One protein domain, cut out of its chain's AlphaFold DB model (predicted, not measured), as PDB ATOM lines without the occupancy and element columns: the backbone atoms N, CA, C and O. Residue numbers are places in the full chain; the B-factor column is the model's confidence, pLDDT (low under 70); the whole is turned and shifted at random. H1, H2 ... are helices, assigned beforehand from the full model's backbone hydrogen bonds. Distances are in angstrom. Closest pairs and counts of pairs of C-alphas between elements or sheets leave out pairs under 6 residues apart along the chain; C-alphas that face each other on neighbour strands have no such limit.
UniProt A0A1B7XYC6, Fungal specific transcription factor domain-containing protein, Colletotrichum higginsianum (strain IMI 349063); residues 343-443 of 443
ATOM      1  N   ALA A 343      10.712  65.393 169.205       52.28
ATOM      2  CA  ALA A 343      10.644  63.962 168.864       52.28
ATOM      3  C   ALA A 343       9.897  63.645 167.542       52.28
ATOM      4  O   ALA A 343       9.977  62.527 167.042       52.28
ATOM      5  N   ASN A 344       9.223  64.645 166.960       52.41
ATOM      6  CA  ASN A 344       8.510  64.604 165.687       52.41
ATOM      7  C   ASN A 344       9.161  65.452 164.570       52.41
ATOM      8  O   ASN A 344       8.486  65.765 163.588       52.41
ATOM      9  N   SER A 345      10.429  65.868 164.692       63.75
ATOM     10  CA  SER A 345      11.110  66.599 163.614       63.75
ATOM     11  C   SER A 345      11.175  65.717 162.369       63.75
ATOM     12  O   SER A 345      11.677  64.595 162.400       63.75
ATOM     13  N   SER A 346      10.611  66.200 161.266       78.56
ATOM     14  CA  SER A 346      10.568  65.447 160.019       78.56
ATOM     15  C   SER A 346      11.961  65.380 159.400       78.56
ATOM     16  O   SER A 346      12.600  66.406 159.196       78.56
ATOM     17  N   VAL A 347      12.402  64.186 158.995       79.12
ATOM     18  CA  VAL A 347      13.642  63.982 158.213       79.12
ATOM     19  C   VAL A 347      13.691  64.913 157.001       79.12
ATOM     20  O   VAL A 347      14.752  65.404 156.629       79.12
ATOM     21  N   TYR A 348      12.532  65.161 156.386       79.50
ATOM     22  CA  TYR A 348      12.413  66.031 155.223       79.50
ATOM     23  C   TYR A 348      12.740  67.490 155.551       79.50
ATOM     24  O   TYR A 348      13.288  68.173 154.694       79.50
ATOM     25  N   LEU A 349      12.475  67.949 156.779       82.00
ATOM     26  CA  LEU A 349      12.834  69.295 157.225       82.00
ATOM     27  C   LEU A 349      14.356  69.461 157.295       82.00
ATOM     28  O   LEU A 349      14.889  70.460 156.818       82.00
ATOM     29  N   ASP A 350      15.067  68.465 157.823       81.88
ATOM     30  CA  ASP A 350      16.529  68.521 157.913       81.88
ATOM     31  C   ASP A 350      17.208  68.308 156.559       81.88
ATOM     32  O   ASP A 350      18.228  68.936 156.278       81.88
ATOM     33  N   LEU A 351      16.633  67.476 155.681       84.88
ATOM     34  CA  LEU A 351      17.075  67.380 154.287       84.88
ATOM     35  C   LEU A 351      16.894  68.718 153.556       84.88
ATOM     36  O   LEU A 351      17.785  69.141 152.818       84.88
ATOM     37  N   ASP A 352      15.781  69.413 153.803       85.81
ATOM     38  CA  ASP A 352      15.504  70.728 153.228       85.81
ATOM     39  C   ASP A 352      16.472  71.804 153.754       85.81
ATOM     40  O   ASP A 352      17.015  72.599 152.979       85.81
ATOM     41  N   ARG A 353      16.777  71.765 155.059       88.94
ATOM     42  CA  ARG A 353      17.765  72.615 155.750       88.94
ATOM     43  C   ARG A 353      19.219  72.159 155.549       88.94
ATOM     44  O   ARG A 353      20.133  72.811 156.056       88.94
ATOM     45  N   GLY A 354      19.469  71.092 154.785       89.12
ATOM     46  CA  GLY A 354      20.764  70.402 154.729       89.12
ATOM     47  C   GLY A 354      21.956  71.288 154.355       89.12
ATOM     48  O   GLY A 354      23.057  71.084 154.861       89.12
ATOM     49  N   PHE A 355      21.744  72.316 153.530       91.88
ATOM     50  CA  PHE A 355      22.787  73.293 153.195       91.88
ATOM     51  C   PHE A 355      23.212  74.147 154.399       91.88
ATOM     52  O   PHE A 355      24.400  74.391 154.590       91.88
ATOM     53  N   GLY A 356      22.264  74.568 155.242       92.38
ATOM     54  CA  GLY A 356      22.576  75.315 156.461       92.38
ATOM     55  C   GLY A 356      23.259  74.448 157.514       92.38
ATOM     56  O   GLY A 356      24.271  74.857 158.076       92.38
ATOM     57  N   ILE A 357      22.789  73.207 157.691       93.12
ATOM     58  CA  ILE A 357      23.442  72.223 158.572       93.12
ATOM     59  C   ILE A 357      24.897  71.998 158.129       93.12
ATOM     60  O   ILE A 357      25.803  71.942 158.961       93.12
ATOM     61  N   MET A 358      25.132  71.910 156.816       92.94
ATOM     62  CA  MET A 358      26.468  71.781 156.237       92.94
ATOM     63  C   MET A 358      27.343  73.011 156.512       92.94
ATOM     64  O   MET A 358      28.490  72.844 156.921       92.94
ATOM     65  N   ALA A 359      26.813  74.228 156.349       93.44
ATOM     66  CA  ALA A 359      27.536  75.459 156.675       93.44
ATOM     67  C   ALA A 359      27.974  75.494 158.152       93.44
ATOM     68  O   ALA A 359      29.126  75.807 158.446       93.44
ATOM     69  N   ASP A 360      27.103  75.091 159.080       93.19
ATOM     70  CA  ASP A 360      27.446  75.002 160.504       93.19
ATOM     71  C   ASP A 360      28.556  73.978 160.783       93.19
ATOM     72  O   ASP A 360      29.446  74.232 161.595       93.19
ATOM     73  N   GLY A 361      28.547  72.847 160.073       93.31
ATOM     74  CA  GLY A 361      29.621  71.855 160.153       93.31
ATOM     75  C   GLY A 361      30.959  72.393 159.630       93.31
ATOM     76  O   GLY A 361      31.999  72.156 160.246       93.31
ATOM     77  N   PHE A 362      30.942  73.167 158.538       92.31
ATOM     78  CA  PHE A 362      32.147  73.800 157.987       92.31
ATOM     79  C   PHE A 362      32.761  74.855 158.918       92.31
ATOM     80  O   PHE A 362      33.985  74.982 158.954       92.31
ATOM     81  N   ASP A 363      31.949  75.555 159.714       91.88
ATOM     82  CA  ASP A 363      32.444  76.473 160.748       91.88
ATOM     83  C   ASP A 363      33.305  75.726 161.780       91.88
ATOM     84  O   ASP A 363      34.456  76.089 162.017       91.88
ATOM     85  N   ILE A 364      32.796  74.607 162.311       92.12
ATOM     86  CA  ILE A 364      33.528  73.763 163.271       92.12
ATOM     87  C   ILE A 364      34.783  73.165 162.622       92.12
ATOM     88  O   ILE A 364      35.869  73.231 163.199       92.12
ATOM     89  N   TYR A 365      34.650  72.618 161.411       90.38
ATOM     90  CA  TYR A 365      35.766  72.068 160.637       90.38
ATOM     91  C   TYR A 365      36.902  73.080 160.471       90.38
ATOM     92  O   TYR A 365      38.064  72.757 160.706       90.38
ATOM     93  N   SER A 366      36.571  74.316 160.103       87.25
ATOM     94  CA  SER A 366      37.574  75.349 159.859       87.25
ATOM     95  C   SER A 366      38.319  75.776 161.129       87.25
ATOM     96  O   SER A 366      39.520  76.038 161.061       87.25
ATOM     97  N   ASP A 367      37.660  75.779 162.294       87.88
ATOM     98  CA  ASP A 367      38.316  76.027 163.583       87.88
ATOM     99  C   ASP A 367      39.306  74.896 163.926       87.88
ATOM    100  O   ASP A 367      40.436  75.156 164.352       87.88
ATOM    101  N   ILE A 368      38.910  73.642 163.682       88.94
ATOM    102  CA  ILE A 368      39.774  72.467 163.869       88.94
ATOM    103  C   ILE A 368      40.975  72.535 162.918       88.94
ATOM    104  O   ILE A 368      42.113  72.328 163.342       88.94
ATOM    105  N   MET A 369      40.750  72.853 161.643       86.06
ATOM    106  CA  MET A 369      41.824  72.951 160.656       86.06
ATOM    107  C   MET A 369      42.781  74.093 160.974       86.06
ATOM    108  O   MET A 369      43.994  73.884 160.937       86.06
ATOM    109  N   ALA A 370      42.278  75.258 161.388       83.25
ATOM    110  CA  ALA A 370      43.123  76.354 161.848       83.25
ATOM    111  C   ALA A 370      44.057  75.901 162.983       83.25
ATOM    112  O   ALA A 370      45.246  76.206 162.955       83.25
ATOM    113  N   PHE A 371      43.567  75.115 163.943       85.38
ATOM    114  CA  PHE A 371      44.423  74.538 164.976       85.38
ATOM    115  C   PHE A 371      45.465  73.564 164.413       85.38
ATOM    116  O   PHE A 371      46.641  73.667 164.753       85.38
ATOM    117  N   VAL A 372      45.056  72.634 163.546       85.88
ATOM    118  CA  VAL A 372      45.954  71.631 162.950       85.88
ATOM    119  C   VAL A 372      47.098  72.287 162.172       85.88
ATOM    120  O   VAL A 372      48.242  71.847 162.300       85.88
ATOM    121  N   PHE A 373      46.814  73.342 161.405       80.00
ATOM    122  CA  PHE A 373      47.824  74.044 160.609       80.00
ATOM    123  C   PHE A 373      48.706  74.984 161.435       80.00
ATOM    124  O   PHE A 373      49.870  75.176 161.086       80.00
ATOM    125  N   ASN A 374      48.224  75.489 162.572       81.25
ATOM    126  CA  ASN A 374      49.031  76.255 163.527       81.25
ATOM    127  C   ASN A 374      49.768  75.331 164.512       81.25
ATOM    128  O   ASN A 374      49.612  75.443 165.724       81.25
ATOM    129  N   ASP A 375      50.541  74.379 163.978       83.38
ATOM    130  CA  ASP A 375      51.335  73.367 164.700       83.38
ATOM    131  C   ASP A 375      50.550  72.396 165.604       83.38
ATOM    132  O   ASP A 375      51.127  71.445 166.151       83.38
ATOM    133  N   GLY A 376      49.235  72.568 165.743       85.38
ATOM    134  CA  GLY A 376      48.352  71.715 166.526       85.38
ATOM    135  C   GLY A 376      48.918  71.419 167.913       85.38
ATOM    136  O   GLY A 376      49.272  72.306 168.682       85.38
ATOM    137  N   ARG A 377      49.077  70.131 168.237       83.88
ATOM    138  CA  ARG A 377      49.628  69.688 169.535       83.88
ATOM    139  C   ARG A 377      51.091  70.083 169.765       83.88
ATOM    140  O   ARG A 377      51.562  69.985 170.893       83.88
ATOM    141  N   LYS A 378      51.826  70.453 168.714       84.75
ATOM    142  CA  LYS A 378      53.224  70.901 168.807       84.75
ATOM    143  C   LYS A 378      53.334  72.402 169.063       84.75
ATOM    144  O   LYS A 378      54.441  72.861 169.341       84.75
ATOM    145  N   ALA A 379      52.229  73.145 168.974       85.88
ATOM    146  CA  ALA A 379      52.235  74.572 169.234       85.88
ATOM    147  C   ALA A 379      52.693  74.867 170.679       85.88
ATOM    148  O   ALA A 379      52.445  74.065 171.593       85.88
ATOM    149  N   PRO A 380      53.371  76.004 170.917       85.38
ATOM    150  CA  PRO A 380      53.825  76.385 172.251       85.38
ATOM    151  C   PRO A 380      52.671  76.384 173.263       85.38
ATOM    152  O   PRO A 380      51.607  76.928 172.999       85.38
ATOM    153  N   GLY A 381      52.873  75.766 174.429       84.31
ATOM    154  CA  GLY A 381      51.860  75.717 175.493       84.31
ATOM    155  C   GLY A 381      50.785  74.631 175.341       84.31
ATOM    156  O   GLY A 381      50.067  74.368 176.305       84.31
ATOM    157  N   MET A 382      50.707  73.915 174.213       85.25
ATOM    158  CA  MET A 382      49.698  72.854 174.018       85.25
ATOM    159  C   MET A 382      49.981  71.554 174.787       85.25
ATOM    160  O   MET A 382      49.103  70.705 174.904       85.25
ATOM    161  N   CYS A 383      51.185  71.408 175.347       83.62
ATOM    162  CA  CYS A 383      51.536  70.318 176.266       83.62
ATOM    163  C   CYS A 383      51.244  70.649 177.741       83.62
ATOM    164  O   CYS A 383      51.546  69.831 178.611       83.62
ATOM    165  N   LEU A 384      50.723  71.847 178.043       86.56
ATOM    166  CA  LEU A 384      50.299  72.190 179.400       86.56
ATOM    167  C   LEU A 384      49.068  71.352 179.785       86.56
ATOM    168  O   LEU A 384      48.215  71.124 178.925       86.56
ATOM    169  N   PRO A 385      48.929  70.926 181.057       85.12
ATOM    170  CA  PRO A 385      47.830  70.059 181.490       85.12
ATOM    171  C   PRO A 385      46.431  70.570 181.116       85.12
ATOM    172  O   PRO A 385      45.567  69.769 180.771       85.12
ATOM    173  N   GLU A 386      46.228  71.887 181.139       86.75
ATOM    174  CA  GLU A 386      44.971  72.571 180.796       86.75
ATOM    175  C   GLU A 386      44.619  72.544 179.297       86.75
ATOM    176  O   GLU A 386      43.443  72.583 178.937       86.75
ATOM    177  N   ASN A 387      45.624  72.426 178.423       86.50
ATOM    178  CA  ASN A 387      45.470  72.431 176.964       86.50
ATOM    179  C   ASN A 387      45.478  71.021 176.360       86.50
ATOM    180  O   ASN A 387      45.223  70.845 175.165       86.50
ATOM    181  N   CYS A 388      45.752  70.003 177.178       85.62
ATOM    182  CA  CYS A 388      45.723  68.615 176.754       85.62
ATOM    183  C   CYS A 388      44.311  68.197 176.297       85.62
ATOM    184  O   CYS A 388      43.333  68.578 176.933       85.62
ATOM    185  N   PRO A 389      44.162  67.336 175.270       85.12
ATOM    186  CA  PRO A 389      42.852  66.990 174.699       85.12
ATOM    187  C   PRO A 389      41.822  66.371 175.656       85.12
ATOM    188  O   PRO A 389      40.634  66.359 175.347       85.12
ATOM    189  N   TRP A 390      42.267  65.797 176.777       85.56
ATOM    190  CA  TRP A 390      41.393  65.235 177.814       85.56
ATOM    191  C   TRP A 390      40.956  66.272 178.857       85.56
ATOM    192  O   TRP A 390      40.074  65.980 179.661       85.56
ATOM    193  N   ALA A 391      41.550  67.468 178.864       89.81
ATOM    194  CA  ALA A 391      41.122  68.552 179.732       89.81
ATOM    195  C   ALA A 391      39.797  69.141 179.205       89.81
ATOM    196  O   ALA A 391      39.731  69.508 178.026       89.81
ATOM    197  N   PRO A 392      38.752  69.278 180.046       88.75
ATOM    198  CA  PRO A 392      37.426  69.745 179.615       88.75
ATOM    199  C   PRO A 392      37.398  71.161 179.028       88.75
ATOM    200  O   PRO A 392      36.483  71.500 178.275       88.75
ATOM    201  N   THR A 393      38.380  71.983 179.397       87.62
ATOM    202  CA  THR A 393      38.558  73.373 178.960       87.62
ATOM    203  C   THR A 393      39.479  73.504 177.751       87.62
ATOM    204  O   THR A 393      39.630  74.604 177.227       87.62
ATOM    205  N   SER A 394      40.104  72.410 177.301       89.31
ATOM    206  CA  SER A 394      41.007  72.465 176.155       89.31
ATOM    207  C   SER A 394      40.249  72.843 174.875       89.31
ATOM    208  O   SER A 394      39.083  72.460 174.707       89.31
ATOM    209  N   PRO A 395      40.911  73.517 173.916       86.12
ATOM    210  CA  PRO A 395      40.310  73.819 172.619       86.12
ATOM    211  C   PRO A 395      39.758  72.568 171.918       86.12
ATOM    212  O   PRO A 395      38.640  72.575 171.408       86.12
ATOM    213  N   VAL A 396      40.491  71.449 171.997       87.94
ATOM    214  CA  VAL A 396      40.090  70.164 171.404       87.94
ATOM    215  C   VAL A 396      38.818  69.606 172.047       87.94
ATOM    216  O   VAL A 396      37.929  69.142 171.331       87.94
ATOM    217  N   ALA A 397      38.697  69.664 173.376       89.19
ATOM    218  CA  ALA A 397      37.479  69.237 174.065       89.19
ATOM    219  C   ALA A 397      36.283  70.144 173.731       89.19
ATOM    220  O   ALA A 397      35.166  69.650 173.574       89.19
ATOM    221  N   CYS A 398      36.517  71.450 173.567       90.56
ATOM    222  CA  CYS A 398      35.494  72.410 173.159       90.56
ATOM    223  C   CYS A 398      34.956  72.116 171.748       90.56
ATOM    224  O   CYS A 398      33.743  72.000 171.571       90.56
ATOM    225  N   TRP A 399      35.827  71.919 170.750       90.00
ATOM    226  CA  TRP A 399      35.385  71.577 169.390       90.00
ATOM    227  C   TRP A 399      34.685  70.224 169.331       90.00
ATOM    228  O   TRP A 399      33.680  70.103 168.637       90.00
ATOM    229  N   ARG A 400      35.162  69.226 170.090       90.81
ATOM    230  CA  ARG A 400      34.489  67.924 170.186       90.81
ATOM    231  C   ARG A 400      33.060  68.075 170.698       90.81
ATOM    232  O   ARG A 400      32.151  67.531 170.084       90.81
ATOM    233  N   ARG A 401      32.860  68.858 171.761       92.06
ATOM    234  CA  ARG A 401      31.525  69.130 172.308       92.06
ATOM    235  C   ARG A 401      30.640  69.856 171.297       92.06
ATOM    236  O   ARG A 401      29.537  69.397 171.035       92.06
ATOM    237  N   ARG A 402      31.150  70.915 170.652       93.19
ATOM    238  CA  ARG A 402      30.433  71.635 169.579       93.19
ATOM    239  C   ARG A 402      30.026  70.705 168.434       93.19
ATOM    240  O   ARG A 402      28.927  70.833 167.905       93.19
ATOM    241  N   LEU A 403      30.900  69.775 168.044       93.31
ATOM    242  CA  LEU A 403      30.637  68.807 166.979       93.31
ATOM    243  C   LEU A 403      29.579  67.770 167.388       93.31
ATOM    244  O   LEU A 403      28.724  67.414 166.580       93.31
ATOM    245  N   GLU A 404      29.615  67.304 168.637       93.12
ATOM    246  CA  GLU A 404      28.605  66.409 169.214       93.12
ATOM    247  C   GLU A 404      27.241  67.103 169.323       93.12
ATOM    248  O   GLU A 404      26.241  66.552 168.871       93.12
ATOM    249  N   GLU A 405      27.196  68.339 169.817       93.62
ATOM    250  CA  GLU A 405      25.984  69.166 169.872       93.62
ATOM    251  C   GLU A 405      25.411  69.428 168.472       93.62
ATOM    252  O   GLU A 405      24.213  69.263 168.246       93.62
ATOM    253  N   TRP A 406      26.260  69.782 167.503       93.75
ATOM    254  CA  TRP A 406      25.855  69.947 166.103       93.75
ATOM    255  C   TRP A 406      25.265  68.659 165.520       93.75
ATOM    256  O   TRP A 406      24.288  68.708 164.770       93.75
ATOM    257  N   ARG A 407      25.816  67.498 165.886       93.06
ATOM    258  CA  ARG A 407      25.314  66.198 165.437       93.06
ATOM    259  C   ARG A 407      23.967  65.837 166.061       93.06
ATOM    260  O   ARG A 407      23.112  65.295 165.363       93.06
ATOM    261  N   LEU A 408      23.774  66.143 167.343       91.50
ATOM    262  CA  LEU A 408      22.531  65.877 168.078       91.50
ATOM    263  C   LEU A 408      21.350  66.717 167.575       91.50
ATOM    264  O   LEU A 408      20.212  66.264 167.643       91.50
ATOM    265  N   LYS A 409      21.616  67.905 167.016       88.69
ATOM    266  CA  LYS A 409      20.594  68.759 166.386       88.69
ATOM    267  C   LYS A 409      20.010  68.168 165.092       88.69
ATOM    268  O   LYS A 409      18.989  68.659 164.626       88.69
ATOM    269  N   GLN A 410      20.641  67.142 164.513       90.69
ATOM    270  CA  GLN A 410      20.220  66.501 163.263       90.69
ATOM    271  C   GLN A 410      19.324  65.290 163.530       90.69
ATOM    272  O   GLN A 410      19.559  64.517 164.460       90.69
ATOM    273  N   HIS A 411      18.368  65.046 162.638       90.31
ATOM    274  CA  HIS A 411      17.520  63.868 162.673       90.31
ATOM    275  C   HIS A 411      18.355  62.570 162.582       90.31
ATOM    276  O   HIS A 411      19.220  62.468 161.703       90.31
ATOM    277  N   PRO A 412      18.057  61.520 163.380       89.31
ATOM    278  CA  PRO A 412      18.830  60.269 163.409       89.31
ATOM    279  C   PRO A 412      19.006  59.577 162.050       89.31
ATOM    280  O   PRO A 412      20.003  58.910 161.806       89.31
ATOM    281  N   ARG A 413      18.059  59.756 161.117       90.00
ATOM    282  CA  ARG A 413      18.183  59.229 159.740       90.00
ATOM    283  C   ARG A 413      19.335  59.831 158.931       90.00
ATOM    284  O   ARG A 413      19.764  59.213 157.965       90.00
ATOM    285  N   LEU A 414      19.857  60.990 159.326       89.50
ATOM    286  CA  LEU A 414      21.044  61.595 158.716       89.50
ATOM    287  C   LEU A 414      22.354  61.018 159.275       89.50
ATOM    288  O   LEU A 414      23.442  61.431 158.860       89.50
ATOM    289  N   HIS A 415      22.271  60.056 160.201       91.94
ATOM    290  CA  HIS A 415      23.437  59.466 160.836       91.94
ATOM    291  C   HIS A 415      23.889  58.188 160.123       91.94
ATOM    292  O   HIS A 415      23.155  57.204 160.017       91.94
ATOM    293  N   TYR A 416      25.124  58.209 159.625       91.31
ATOM    294  CA  TYR A 416      25.899  57.014 159.289       91.31
ATOM    295  C   TYR A 416      26.500  56.417 160.578       91.31
ATOM    296  O   TYR A 416      26.789  57.202 161.483       91.31
ATOM    297  N   PRO A 417      26.721  55.089 160.689       91.44
ATOM    298  CA  PRO A 417      26.383  54.023 159.737       91.44
ATOM    299  C   PRO A 417      24.947  53.495 159.846       91.44
ATOM    300  O   PRO A 417      24.577  52.631 159.056       91.44
ATOM    301  N   ASP A 418      24.144  54.009 160.782       89.88
ATOM    302  CA  ASP A 418      22.787  53.513 161.058       89.88
ATOM    303  C   ASP A 418      21.871  53.564 159.827       89.88
ATOM    304  O   ASP A 418      20.947  52.764 159.690       89.88
ATOM    305  N   ASN A 419      22.150  54.486 158.900       89.69
ATOM    306  CA  ASN A 419      21.418  54.640 157.653       89.69
ATOM    307  C   ASN A 419      22.339  54.493 156.437       89.69
ATOM    308  O   ASN A 419      23.469  54.986 156.400       89.69
ATOM    309  N   SER A 420      21.812  53.848 155.396       89.75
ATOM    310  CA  SER A 420      22.547  53.589 154.158       89.75
ATOM    311  C   SER A 420      22.745  54.857 153.321       89.75
ATOM    312  O   SER A 420      21.800  55.610 153.057       89.75
ATOM    313  N   VAL A 421      23.967  55.037 152.810       90.69
ATOM    314  CA  VAL A 421      24.294  56.065 151.806       90.69
ATOM    315  C   VAL A 421      23.473  55.850 150.527       90.69
ATOM    316  O   VAL A 421      22.994  56.815 149.936       90.69
ATOM    317  N   ALA A 422      23.242  54.594 150.124       89.88
ATOM    318  CA  ALA A 422      22.488  54.268 148.910       89.88
ATOM    319  C   ALA A 422      21.015  54.710 148.994       89.88
ATOM    320  O   ALA A 422      20.442  55.164 148.001       89.88
ATOM    321  N   ALA A 423      20.414  54.646 150.188       89.69
ATOM    322  CA  ALA A 423      19.053  55.135 150.409       89.69
ATOM    323  C   ALA A 423      18.969  56.654 150.178       89.69
ATOM    324  O   ALA A 423      18.124  57.125 149.421       89.69
ATOM    325  N   HIS A 424      19.910  57.419 150.738       88.75
ATOM    326  CA  HIS A 424      19.982  58.869 150.539       88.75
ATOM    327  C   HIS A 424      20.341  59.253 149.097       88.75
ATOM    328  O   HIS A 424      19.827  60.244 148.577       88.75
ATOM    329  N   ALA A 425      21.175  58.459 148.416       88.06
ATOM    330  CA  ALA A 425      21.488  58.646 147.001       88.06
ATOM    331  C   ALA A 425      20.248  58.489 146.106       88.06
ATOM    332  O   ALA A 425      20.045  59.301 145.202       88.06
ATOM    333  N   THR A 426      19.384  57.515 146.415       86.56
ATOM    334  CA  THR A 426      18.104  57.299 145.716       86.56
ATOM    335  C   THR A 426      17.171  58.505 145.868       86.56
ATOM    336  O   THR A 426      16.498  58.888 144.918       86.56
ATOM    337  N   LEU A 427      17.200  59.169 147.029       86.31
ATOM    338  CA  LEU A 427      16.444  60.399 147.295       86.31
ATOM    339  C   LEU A 427      17.084  61.668 146.698       86.31
ATOM    340  O   LEU A 427      16.525  62.750 146.834       86.31
ATOM    341  N   GLY A 428      18.260  61.577 146.067       84.81
ATOM    342  CA  GLY A 428      18.975  62.738 145.521       84.81
ATOM    343  C   GLY A 428      19.816  63.529 146.528       84.81
ATOM    344  O   GLY A 428      20.412  64.541 146.165       84.81
ATOM    345  N   TYR A 429      19.941  63.040 147.764       87.31
ATOM    346  CA  TYR A 429      20.717  63.665 148.842       87.31
ATOM    347  C   TYR A 429      21.982  62.877 149.211       87.31
ATOM    348  O   TYR A 429      22.560  63.105 150.269       87.31
ATOM    349  N   GLY A 430      22.429  61.953 148.353       89.75
ATOM    350  CA  GLY A 430      23.573  61.072 148.623       89.75
ATOM    351  C   GLY A 430      24.852  61.831 148.979       89.75
ATOM    352  O   GLY A 430      25.397  61.625 150.058       89.75
ATOM    353  N   GLU A 431      25.295  62.752 148.121       90.81
ATOM    354  CA  GLU A 431      26.513  63.542 148.366       90.81
ATOM    355  C   GLU A 431      26.360  64.464 149.584       90.81
ATOM    356  O   GLU A 431      27.263  64.550 150.410       90.81
ATOM    357  N   SER A 432      25.188  65.083 149.779       90.75
ATOM    358  CA  SER A 432      24.908  65.886 150.980       90.75
ATOM    359  C   SER A 432      25.033  65.053 152.260       90.75
ATOM    360  O   SER A 432      25.666  65.489 153.218       90.75
ATOM    361  N   PHE A 433      24.475  63.838 152.266       92.62
ATOM    362  CA  PHE A 433      24.590  62.903 153.382       92.62
ATOM    363  C   PHE A 433      26.049  62.506 153.626       92.62
ATOM    364  O   PHE A 433      26.496  62.508 154.772       92.62
ATOM    365  N   VAL A 434      26.813  62.214 152.569       92.38
ATOM    366  CA  VAL A 434      28.244  61.903 152.684       92.38
ATOM    367  C   VAL A 434      29.004  63.079 153.299       92.38
ATOM    368  O   VAL A 434      29.695  62.874 154.292       92.38
ATOM    369  N   TYR A 435      28.825  64.304 152.801       90.38
ATOM    370  CA  TYR A 435      29.488  65.501 153.335       90.38
ATOM    371  C   TYR A 435      29.195  65.721 154.822       90.38
ATOM    372  O   TYR A 435      30.124  65.895 155.610       90.38
ATOM    373  N   LEU A 436      27.921  65.668 155.224       92.25
ATOM    374  CA  LEU A 436      27.525  65.840 156.626       92.25
ATOM    375  C   LEU A 436      28.210  64.817 157.540       92.25
ATOM    376  O   LEU A 436      28.706  65.154 158.614       92.25
ATOM    377  N   ASN A 437      28.274  63.561 157.103       93.62
ATOM    378  CA  ASN A 437      28.904  62.505 157.882       93.62
ATOM    379  C   ASN A 437      30.437  62.613 157.872       93.62
ATOM    380  O   ASN A 437      31.058  62.395 158.908       93.62
ATOM    381  N   LEU A 438      31.057  63.012 156.758       92.25
ATOM    382  CA  LEU A 438      32.500  63.262 156.700       92.25
ATOM    383  C   LEU A 438      32.918  64.380 157.659       92.25
ATOM    384  O   LEU A 438      33.892  64.202 158.383       92.25
ATOM    385  N   LEU A 439      32.161  65.479 157.725       90.69
ATOM    386  CA  LEU A 439      32.416  66.567 158.676       90.69
ATOM    387  C   LEU A 439      32.358  66.079 160.133       90.69
ATOM    388  O   LEU A 439      33.185  66.476 160.948       90.69
ATOM    389  N   TYR A 440      31.433  65.169 160.460       91.81
ATOM    390  CA  TYR A 440      31.342  64.580 161.801       91.81
ATOM    391  C   TYR A 440      32.512  63.641 162.138       91.81
ATOM    392  O   TYR A 440      33.037  63.650 163.252       91.81
ATOM    393  N   TYR A 441      32.923  62.797 161.190       87.38
ATOM    394  CA  TYR A 441      33.918  61.750 161.444       87.38
ATOM    395  C   TYR A 441      35.373  62.221 161.397       87.38
ATOM    396  O   TYR A 441      36.266  61.438 161.712       87.38
ATOM    397  N   GLN A 442      35.629  63.492 161.091       72.12
ATOM    398  CA  GLN A 442      36.962  64.105 161.150       72.12
ATOM    399  C   GLN A 442      37.443  64.452 162.584       72.12
ATOM    400  O   GLN A 442      38.408  65.199 162.739       72.12
ATOM    401  N   ARG A 443      36.780  63.918 163.619       60.91
ATOM    402  CA  ARG A 443      37.031  64.165 165.054       60.91
ATOM    403  C   ARG A 443      38.330  63.588 165.630       60.91
ATOM    404  O   ARG A 443      38.787  62.524 165.156       60.91
TER     405      ARG A 443
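AT A GLANCE: This is residues 343 to 443 of the 443 residues of the protein "Fungal specific transcription factor domain-containing protein" of Colletotrichum higginsianum (strain IMI 349063) (UniProt A0A1B7XYC6). Long helix H2, with H3 folding back along it and H5 packed on it, makes an up-and-down bundle of three, each running against the one before. The loop of residues 374 to 394 makes one end; short H1 and H4 lie at the other. The printed part has 101 residues with five named helices, H1 to H5, and no named strand: all helix, loose, radius of gyration of the C-alphas 15.9 A, spans 48 by 27 by 22 A.

IN THESE COORDINATES: H2, residues 354 to 373, measures 27.9 A from C-alpha (20.764, 70.402, 154.729). H3 is 395 to 408, 20.0 A; H5 430 to 441, 16.5 A, ending at (33.918, 61.750, 161.444); H1 347 to 352; H4 421 to 426.

HOW THE PARTS SIT: H2, with residues 360 to 368 alone, touches H3 in a hairpin, C-alphas 364 and 399 closest at 6.8 A, tilt a shallow 14 degrees. H2 touches H5, C-alphas 358 and 436 closest at 6.0 A. H4 and H5 form a hairpin, C-alphas 424 and 430 closest at 4.6 A. H1 touches no helix. Every O i to N i+4 pair in the five helices is within hydrogen-bond range.

THE WHOLE: C-alphas 384 and 426, farthest apart, are 48.9 A apart. The printed part has no cut. Links H2 to H3 and H3 to H4 are long. Residues 343 to 345 and 443 have pLDDT under 70.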